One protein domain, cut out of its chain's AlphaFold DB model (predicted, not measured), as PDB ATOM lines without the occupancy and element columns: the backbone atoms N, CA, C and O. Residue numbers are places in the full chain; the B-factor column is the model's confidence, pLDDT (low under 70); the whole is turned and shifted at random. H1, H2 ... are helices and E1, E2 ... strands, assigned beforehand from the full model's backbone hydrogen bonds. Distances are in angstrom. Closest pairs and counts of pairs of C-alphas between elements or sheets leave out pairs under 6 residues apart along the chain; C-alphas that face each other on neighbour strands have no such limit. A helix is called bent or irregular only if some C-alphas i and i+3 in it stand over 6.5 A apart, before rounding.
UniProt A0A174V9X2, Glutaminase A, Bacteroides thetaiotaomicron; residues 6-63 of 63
ATOM      1  N   ALA A   6     -42.783  17.045 -13.845       94.38
ATOM      2  CA  ALA A   6     -42.679  18.490 -13.655       94.38
ATOM      3  C   ALA A   6     -41.260  18.919 -13.245       94.38
ATOM      4  O   ALA A   6     -40.725  19.903 -13.760       94.38
ATOM      5  N   THR A   7     -40.618  18.185 -12.337       93.38
ATOM      6  CA  THR A   7     -39.227  18.450 -11.949       93.38
ATOM      7  C   THR A   7     -38.268  18.094 -13.072       93.38
ATOM      8  O   THR A   7     -37.318  18.836 -13.299       93.38
ATOM      9  N   PHE A   8     -38.521  17.024 -13.829       91.81
ATOM     10  CA  PHE A   8     -37.712  16.712 -15.007       91.81
ATOM     11  C   PHE A   8     -37.730  17.849 -16.044       91.81
ATOM     12  O   PHE A   8     -36.672  18.312 -16.476       91.81
ATOM     13  N   GLU A   9     -38.914  18.352 -16.389       93.38
ATOM     14  CA  GLU A   9     -39.085  19.458 -17.336       93.38
ATOM     15  C   GLU A   9     -38.402  20.740 -16.856       93.38
ATOM     16  O   GLU A   9     -37.765  21.424 -17.654       93.38
ATOM     17  N   LYS A  10     -38.426  21.039 -15.549       94.31
ATOM     18  CA  LYS A  10     -37.684  22.183 -14.990       94.31
ATOM     19  C   LYS A  10     -36.188  22.140 -15.313       94.31
ATOM     20  O   LYS A  10     -35.602  23.196 -15.535       94.31
ATOM     21  N   PHE A  11     -35.579  20.955 -15.355       89.94
ATOM     22  CA  PHE A  11     -34.156  20.804 -15.676       89.94
ATOM     23  C   PHE A  11     -33.875  20.732 -17.181       89.94
ATOM     24  O   PHE A  11     -32.834  21.215 -17.624       89.94
ATOM     25  N   ILE A  12     -34.780  20.162 -17.981       92.00
ATOM     26  CA  ILE A  12     -34.574  20.018 -19.431       92.00
ATOM     27  C   ILE A  12     -34.978  21.257 -20.228       92.00
ATOM     28  O   ILE A  12     -34.348  21.544 -21.245       92.00
ATOM     29  N   ASN A  13     -35.956  22.038 -19.774       93.69
ATOM     30  CA  ASN A  13     -36.404  23.229 -20.500       93.69
ATOM     31  C   ASN A  13     -35.281  24.261 -20.741       93.69
ATOM     32  O   ASN A  13     -35.158  24.729 -21.876       93.69
ATOM     33  N   PRO A  14     -34.411  24.593 -19.762       92.25
ATOM     34  CA  PRO A  14     -33.274  25.484 -20.002       92.25
ATOM     35  C   PRO A  14     -32.280  24.920 -21.024       92.25
ATOM     36  O   PRO A  14     -31.769  25.661 -21.860       92.25
ATOM     37  N   LEU A  15     -32.044  23.605 -21.000       90.69
ATOM     38  CA  LEU A  15     -31.175  22.929 -21.961       90.69
ATOM     39  C   LEU A  15     -31.758  22.990 -23.380       90.69
ATOM     40  O   LEU A  15     -31.042  23.310 -24.328       90.69
ATOM     41  N   TYR A  16     -33.054  22.703 -23.528       92.06
ATOM     42  CA  TYR A  16     -33.758  22.812 -24.804       92.06
ATOM     43  C   TYR A  16     -33.674  24.238 -25.356       92.06
ATOM     44  O   TYR A  16     -33.323  24.430 -26.520       92.06
ATOM     45  N   LYS A  17     -33.912  25.238 -24.496       93.19
ATOM     46  CA  LYS A  17     -33.778  26.653 -24.843       93.19
ATOM     47  C   LYS A  17     -32.369  26.981 -25.339       93.19
ATOM     48  O   LYS A  17     -32.232  27.548 -26.414       93.19
ATOM     49  N   TYR A  18     -31.332  26.575 -24.605       91.94
ATOM     50  CA  TYR A  18     -29.935  26.765 -25.009       91.94
ATOM     51  C   TYR A  18     -29.648  26.177 -26.399       91.94
ATOM     52  O   TYR A  18     -29.122  26.872 -27.266       91.94
ATOM     53  N   ILE A  19     -30.022  24.917 -26.633       91.56
ATOM     54  CA  ILE A  19     -29.774  24.236 -27.912       91.56
ATOM     55  C   ILE A  19     -30.479  24.960 -29.066       91.56
ATOM     56  O   ILE A  19     -29.919  25.052 -30.159       91.56
ATOM     57  N   ASN A  20     -31.687  25.471 -28.824       92.50
ATOM     58  CA  ASN A  20     -32.499  26.138 -29.835       92.50
ATOM     59  C   ASN A  20     -32.055  27.587 -30.113       92.50
ATOM     60  O   ASN A  20     -32.118  28.041 -31.252       92.50
ATOM     61  N   GLU A  21     -31.605  28.309 -29.085       92.62
ATOM     62  CA  GLU A  21     -31.355  29.756 -29.142       92.62
ATOM     63  C   GLU A  21     -29.863  30.138 -29.140       92.62
ATOM     64  O   GLU A  21     -29.544  31.321 -29.237       92.62
ATOM     65  N   THR A  22     -28.928  29.181 -29.044       90.88
ATOM     66  CA  THR A  22     -27.488  29.492 -28.952       90.88
ATOM     67  C   THR A  22     -26.981  30.339 -30.129       90.88
ATOM     68  O   THR A  22     -27.023  29.951 -31.303       90.88
ATOM     69  N   THR A  23     -26.415  31.501 -29.801       91.19
ATOM     70  CA  THR A  23     -25.816  32.451 -30.755       91.19
ATOM     71  C   THR A  23     -24.519  31.926 -31.359       91.19
ATOM     72  O   THR A  23     -24.173  32.259 -32.491       91.19
ATOM     73  N   SER A  24     -23.821  31.047 -30.634       90.44
ATOM     74  CA  SER A  24     -22.548  30.465 -31.060       90.44
ATOM     75  C   SER A  24     -22.695  29.492 -32.230       90.44
ATOM     76  O   SER A  24     -21.693  29.112 -32.833       90.44
ATOM     77  N   ARG A  25     -23.929  29.071 -32.568       89.50
ATOM     78  CA  ARG A  25     -24.227  28.109 -33.650       89.50
ATOM     79  C   ARG A  25     -23.499  26.765 -33.475       89.50
ATOM     80  O   ARG A  25     -23.300  26.030 -34.440       89.50
ATOM     81  N   VAL A  26     -23.122  26.439 -32.237       90.06
ATOM     82  CA  VAL A  26     -22.549  25.150 -31.826       90.06
ATOM     83  C   VAL A  26     -23.484  24.538 -30.778       90.06
ATOM     84  O   VAL A  26     -23.176  24.570 -29.587       90.06
ATOM     85  N   PRO A  27     -24.658  24.023 -31.191       86.69
ATOM     86  CA  PRO A  27     -25.563  23.359 -30.265       86.69
ATOM     87  C   PRO A  27     -24.892  22.115 -29.680       86.69
ATOM     88  O   PRO A  27     -24.118  21.441 -30.365       86.69
ATOM     89  N   ILE A  28     -25.220  21.782 -28.427       88.88
ATOM     90  CA  ILE A  28     -24.723  20.566 -27.758       88.88
ATOM     91  C   ILE A  28     -23.183  20.570 -27.645       88.88
ATOM     92  O   ILE A  28     -22.515  19.545 -27.819       88.88
ATOM     93  N   SER A  29     -22.606  21.744 -27.375       88.50
ATOM     94  CA  SER A  29     -21.183  21.845 -27.073       88.50
ATOM     95  C   SER A  29     -20.834  21.140 -25.763       88.50
ATOM     96  O   SER A  29     -21.600  21.150 -24.800       88.50
ATOM     97  N   ASP A  30     -19.634  20.570 -25.744       86.19
ATOM     98  CA  ASP A  30     -18.998  20.004 -24.554       86.19
ATOM     99  C   ASP A  30     -18.796  21.081 -23.473       86.19
ATOM    100  O   ASP A  30     -19.110  20.877 -22.303       86.19
ATOM    101  N   TRP A  31     -18.368  22.280 -23.890       88.94
ATOM    102  CA  TRP A  31     -18.143  23.405 -22.992       88.94
ATOM    103  C   TRP A  31     -18.815  24.688 -23.496       88.94
ATOM    104  O   TRP A  31     -18.469  25.235 -24.550       88.94
ATOM    105  N   HIS A  32     -19.785  25.169 -22.721       89.62
ATOM    106  CA  HIS A  32     -20.455  26.455 -22.896       89.62
ATOM    107  C   HIS A  32     -20.640  27.159 -21.551       89.62
ATOM    108  O   HIS A  32     -20.664  26.528 -20.492       89.62
ATOM    109  N   HIS A  33     -20.797  28.472 -21.616       90.44
ATOM    110  CA  HIS A  33     -21.248  29.302 -20.514       90.44
ATOM    111  C   HIS A  33     -22.721  29.015 -20.202       90.44
ATOM    112  O   HIS A  33     -23.564  29.005 -21.096       90.44
ATOM    113  N   THR A  34     -23.050  28.769 -18.935       87.06
ATOM    114  CA  THR A  34     -24.427  28.458 -18.508       87.06
ATOM    115  C   THR A  34     -25.328  29.689 -18.429       87.06
ATOM    116  O   THR A  34     -26.546  29.561 -18.466       87.06
ATOM    117  N   ASP A  35     -24.733  30.869 -18.288       89.56
ATOM    118  CA  ASP A  35     -25.398  32.168 -18.213       89.56
ATOM    119  C   ASP A  35     -25.681  32.761 -19.599       89.56
ATOM    120  O   ASP A  35     -26.791  33.236 -19.836       89.56
ATOM    121  N   SER A  36     -24.720  32.697 -20.528       87.81
ATOM    122  CA  SER A  36     -24.876  33.246 -21.887       87.81
ATOM    123  C   SER A  36     -25.193  32.202 -22.965       87.81
ATOM    124  O   SER A  36     -25.654  32.558 -24.049       87.81
ATOM    125  N   GLY A  37     -24.959  30.910 -22.708       87.00
ATOM    126  CA  GLY A  37     -25.057  29.864 -23.732       87.00
ATOM    127  C   GLY A  37     -23.973  29.971 -24.810       87.00
ATOM    128  O   GLY A  37     -24.108  29.380 -25.887       87.00
ATOM    129  N   GLU A  38     -22.918  30.747 -24.556       91.38
ATOM    130  CA  GLU A  38     -21.813  30.923 -25.489       91.38
ATOM    131  C   GLU A  38     -20.835  29.759 -25.410       91.38
ATOM    132  O   GLU A  38     -20.472  29.272 -24.338       91.38
ATOM    133  N   TRP A  39     -20.405  29.303 -26.578       91.81
ATOM    134  CA  TRP A  39     -19.402  28.263 -26.708       91.81
ATOM    135  C   TRP A  39     -18.039  28.764 -26.222       91.81
ATOM    136  O   TRP A  39     -17.585  29.828 -26.634       91.81
ATOM    137  N   VAL A  40     -17.368  27.956 -25.398       91.06
ATOM    138  CA  VAL A  40     -16.025  28.270 -24.885       91.06
ATOM    139  C   VAL A  40     -14.956  27.486 -25.632       91.06
ATOM    140  O   VAL A  40     -13.956  28.038 -26.083       91.06
ATOM    141  N   GLY A  41     -15.149  26.173 -25.756       86.81
ATOM    142  CA  GLY A  41     -14.109  25.287 -26.254       86.81
ATOM    143  C   GLY A  41     -14.630  23.923 -26.669       86.81
ATOM    144  O   GLY A  41     -15.736  23.520 -26.318       86.81
ATOM    145  N   PHE A  42     -13.794  23.223 -27.438       80.62
ATOM    146  CA  PHE A  42     -14.071  21.934 -28.073       80.62
ATOM    147  C   PHE A  42     -15.213  21.975 -29.095       80.62
ATOM    148  O   PHE A  42     -16.371  22.265 -28.802       80.62
ATOM    149  N   LYS A  43     -14.866  21.661 -30.342       76.69
ATOM    150  CA  LYS A  43     -15.792  21.576 -31.473       76.69
ATOM    151  C   LYS A  43     -15.724  20.164 -32.058       76.69
ATOM    152  O   LYS A  43     -14.718  19.481 -31.886       76.69
ATOM    153  N   ALA A  44     -16.799  19.724 -32.715       81.00
ATOM    154  CA  ALA A  44     -16.946  18.375 -33.281       81.00
ATOM    155  C   ALA A  44     -16.965  17.212 -32.261       81.00
ATOM    156  O   ALA A  44     -16.768  16.059 -32.631       81.00
ATOM    157  N   ARG A  45     -17.258  17.494 -30.985       83.31
ATOM    158  CA  ARG A  45     -17.491  16.482 -29.941       83.31
ATOM    159  C   ARG A  45     -18.833  16.754 -29.268       83.31
ATOM    160  O   ARG A  45     -18.901  17.497 -28.299       83.31
ATOM    161  N   SER A  46     -19.911  16.227 -29.842       82.81
ATOM    162  CA  SER A  46     -21.261  16.458 -29.319       82.81
ATOM    163  C   SER A  46     -21.508  15.637 -28.055       82.81
ATOM    164  O   SER A  46     -21.349  14.415 -28.083       82.81
ATOM    165  N   VAL A  47     -22.023  16.260 -26.998       87.25
ATOM    166  CA  VAL A  47     -22.459  15.571 -25.764       87.25
ATOM    167  C   VAL A  47     -23.910  15.066 -25.838       87.25
ATOM    168  O   VAL A  47     -24.598  14.915 -24.830       87.25
ATOM    169  N   ILE A  48     -24.379  14.748 -27.050       88.00
ATOM    170  CA  ILE A  48     -25.767  14.348 -27.335       88.00
ATOM    171  C   ILE A  48     -26.215  13.122 -26.530       88.00
ATOM    172  O   ILE A  48     -27.362  13.062 -26.099       88.00
ATOM    173  N   GLY A  49     -25.303  12.179 -26.264       87.44
ATOM    174  CA  GLY A  49     -25.601  10.971 -25.492       87.44
ATOM    175  C   GLY A  49     -26.068  11.262 -24.063       87.44
ATOM    176  O   GLY A  49     -26.972  10.590 -23.572       87.44
ATOM    177  N   GLY A  50     -25.523  12.299 -23.418       86.94
ATOM    178  CA  GLY A  50     -25.960  12.713 -22.081       86.94
ATOM    179  C   GLY A  50     -27.399  13.231 -22.081       86.94
ATOM    180  O   GLY A  50     -28.191  12.881 -21.211       86.94
ATOM    181  N   TYR A  51     -27.772  14.000 -23.104       87.69
ATOM    182  CA  TYR A  51     -29.123  14.556 -23.238       87.69
ATOM    183  C   TYR A  51     -30.157  13.509 -23.660       87.69
ATOM    184  O   TYR A  51     -31.325  13.592 -23.289       87.69
ATOM    185  N   TRP A  52     -29.721  12.479 -24.384       89.44
ATOM    186  CA  TRP A  52     -30.556  11.350 -24.793       89.44
ATOM    187  C   TRP A  52     -30.761  10.285 -23.713       89.44
ATOM    188  O   TRP A  52     -31.472   9.305 -23.948       89.44
ATOM    189  N   MET A  53     -30.196  10.465 -22.518       90.38
ATOM    190  CA  MET A  53     -30.229   9.455 -21.461       90.38
ATOM    191  C   MET A  53     -31.655   9.021 -21.082       90.38
ATOM    192  O   MET A  53     -31.878   7.839 -20.843       90.38
ATOM    193  N   LYS A  54     -32.640   9.935 -21.084       88.12
ATOM    194  CA  LYS A  54     -34.057   9.590 -20.843       88.12
ATOM    195  C   LYS A  54     -34.579   8.593 -21.868       88.12
ATOM    196  O   LYS A  54     -35.119   7.561 -21.495       88.12
ATOM    197  N   VAL A  55     -34.361   8.885 -23.147       89.81
ATOM    198  CA  VAL A  55     -34.819   8.049 -24.263       89.81
ATOM    199  C   VAL A  55     -34.198   6.656 -24.175       89.81
ATOM    200  O   VAL A  55     -34.886   5.655 -24.359       89.81
ATOM    201  N   LEU A  56     -32.903   6.586 -23.851       90.62
ATOM    202  CA  LEU A  56     -32.200   5.316 -23.662       90.62
ATOM    203  C   LEU A  56     -32.747   4.533 -22.465       90.62
ATOM    204  O   LEU A  56     -33.002   3.338 -22.592       90.62
ATOM    205  N   LEU A  57     -32.959   5.201 -21.330       90.44
ATOM    206  CA  LEU A  57     -33.502   4.590 -20.120       90.44
ATOM    207  C   LEU A  57     -34.908   4.027 -20.365       90.44
ATOM    208  O   LEU A  57     -35.162   2.875 -20.032       90.44
ATOM    209  N   ASP A  58     -35.784   4.796 -21.011       90.19
ATOM    210  CA  ASP A  58     -37.140   4.355 -21.348       90.19
ATOM    211  C   ASP A  58     -37.113   3.155 -22.296       90.19
ATOM    212  O   ASP A  58     -37.856   2.200 -22.104       90.19
ATOM    213  N   LYS A  59     -36.214   3.148 -23.286       91.19
ATOM    214  CA  LYS A  59     -36.066   2.013 -24.205       91.19
ATOM    215  C   LYS A  59     -35.575   0.740 -23.507       91.19
ATOM    216  O   LYS A  59     -35.962  -0.349 -23.912       91.19
ATOM    217  N   VAL A  60     -34.696   0.860 -22.511       92.31
ATOM    218  CA  VAL A  60     -34.155  -0.295 -21.775       92.31
ATOM    219  C   VAL A  60     -35.156  -0.825 -20.748       92.31
ATOM    220  O   VAL A  60     -35.246  -2.036 -20.579       92.31
ATOM    221  N   LEU A  61     -35.895   0.061 -20.074       86.50
ATOM    222  CA  LEU A  61     -36.834  -0.299 -19.007       86.50
ATOM    223  C   LEU A  61     -38.230  -0.699 -19.509       86.50
ATOM    224  O   LEU A  61     -38.944  -1.372 -18.778       86.50
ATOM    225  N   ASN A  62     -38.619  -0.304 -20.727       74.06
ATOM    226  CA  ASN A  62     -39.895  -0.692 -21.347       74.06
ATOM    227  C   ASN A  62     -39.809  -2.011 -22.150       74.06
ATOM    228  O   ASN A  62     -40.622  -2.216 -23.052       74.06
ATOM    229  N   ASN A  63     -38.829  -2.873 -21.852       52.72
ATOM    230  CA  ASN A  63     -38.748  -4.248 -22.366       52.72
ATOM    231  C   ASN A  63     -39.334  -5.239 -21.361       52.72
ATOM    232  O   ASN A  63     -38.898  -5.196 -20.189       52.72
TER     233      ASN A  63
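What this domain is: This is residues 6 to 63 of the 63 residues of the protein "Glutaminase A" of Bacteroides thetaiotaomicron (UniProt A0A174V9X2). The model is a loose, open horseshoe: the long helix H1 makes one arm, a bend of loops with the three-residue strand E1 makes the closed end, and the short helix H2 followed by H3 makes the other arm. The end of the second arm, residues 55 to 63, sticks out from the rest. The printed part has 58 residues, with three named helices and one named strand in the order H1, E1, H2, H3 along the chain, and its class is mostly helix. The whole is loose, with a radius of gyration of the C-alphas of 13.0 A, and the C-alphas span 39 by 26 by 14 A, an outline only just flat.

Where its parts are: H1 is residues 6 to 21, with C-alpha 6 at (-42.679, 18.490, -13.655) and 22.2 A from first to last C-alpha. It has a kink of 29 degrees near residue 13, and it is neither bent nor irregular, but only just: C-alphas 11 and 14 are 6.4 A apart. Residues 22 to 38 hold no named element. E1 is residues 39 to 41, with C-alpha 39 at (-19.402, 28.263, -26.708) and 6.1 A from first to last C-alpha. H2 is residues 48 to 51, 5.3 A long. H3 is residues 53 to 61, 12.0 A long, and its C-alpha 61 is at (-36.834, -0.299, -19.007).

How they stand to each other: H1 touches no helix and is apart from H2, from H3 and from E1. E1 pairs with no named strand, but its residues 39 to 41 pair antiparallel with residues 31 to 32, a stretch too short to be named. E1 is apart from H2 and from H3. H2 and H3 meet only through their link. In H3 each O i to N i+4 pair is within hydrogen-bond range, and in H1 10 of 12 are. H2, with four residues, is too short for such a pair; its one O i to N i+3 pair is within range.

The domain as a whole: The C-alphas farthest apart are those of Ser 36 and Asn 63, at 40.0 A, and the first and last printed C-alphas, of Ala 6 and Asn 63, are 24.7 A apart. Residues 55 to 63, of which 55 to 61 belong to H3, stand free; without them the body of 49 residues spans 31 by 21 by 14 A, with a radius of gyration of 10.8 A. The printed part has no cut and ends at Asn 63, the chain's last residue. The link from H1 to E1 is long, with 17 residues; that from E1 to H2 is short, with 6, and that from H2 to H3 is tight, with 1. The mean pLDDT of the printed part is 88.5, and residue 63 is the one printed residue under 70.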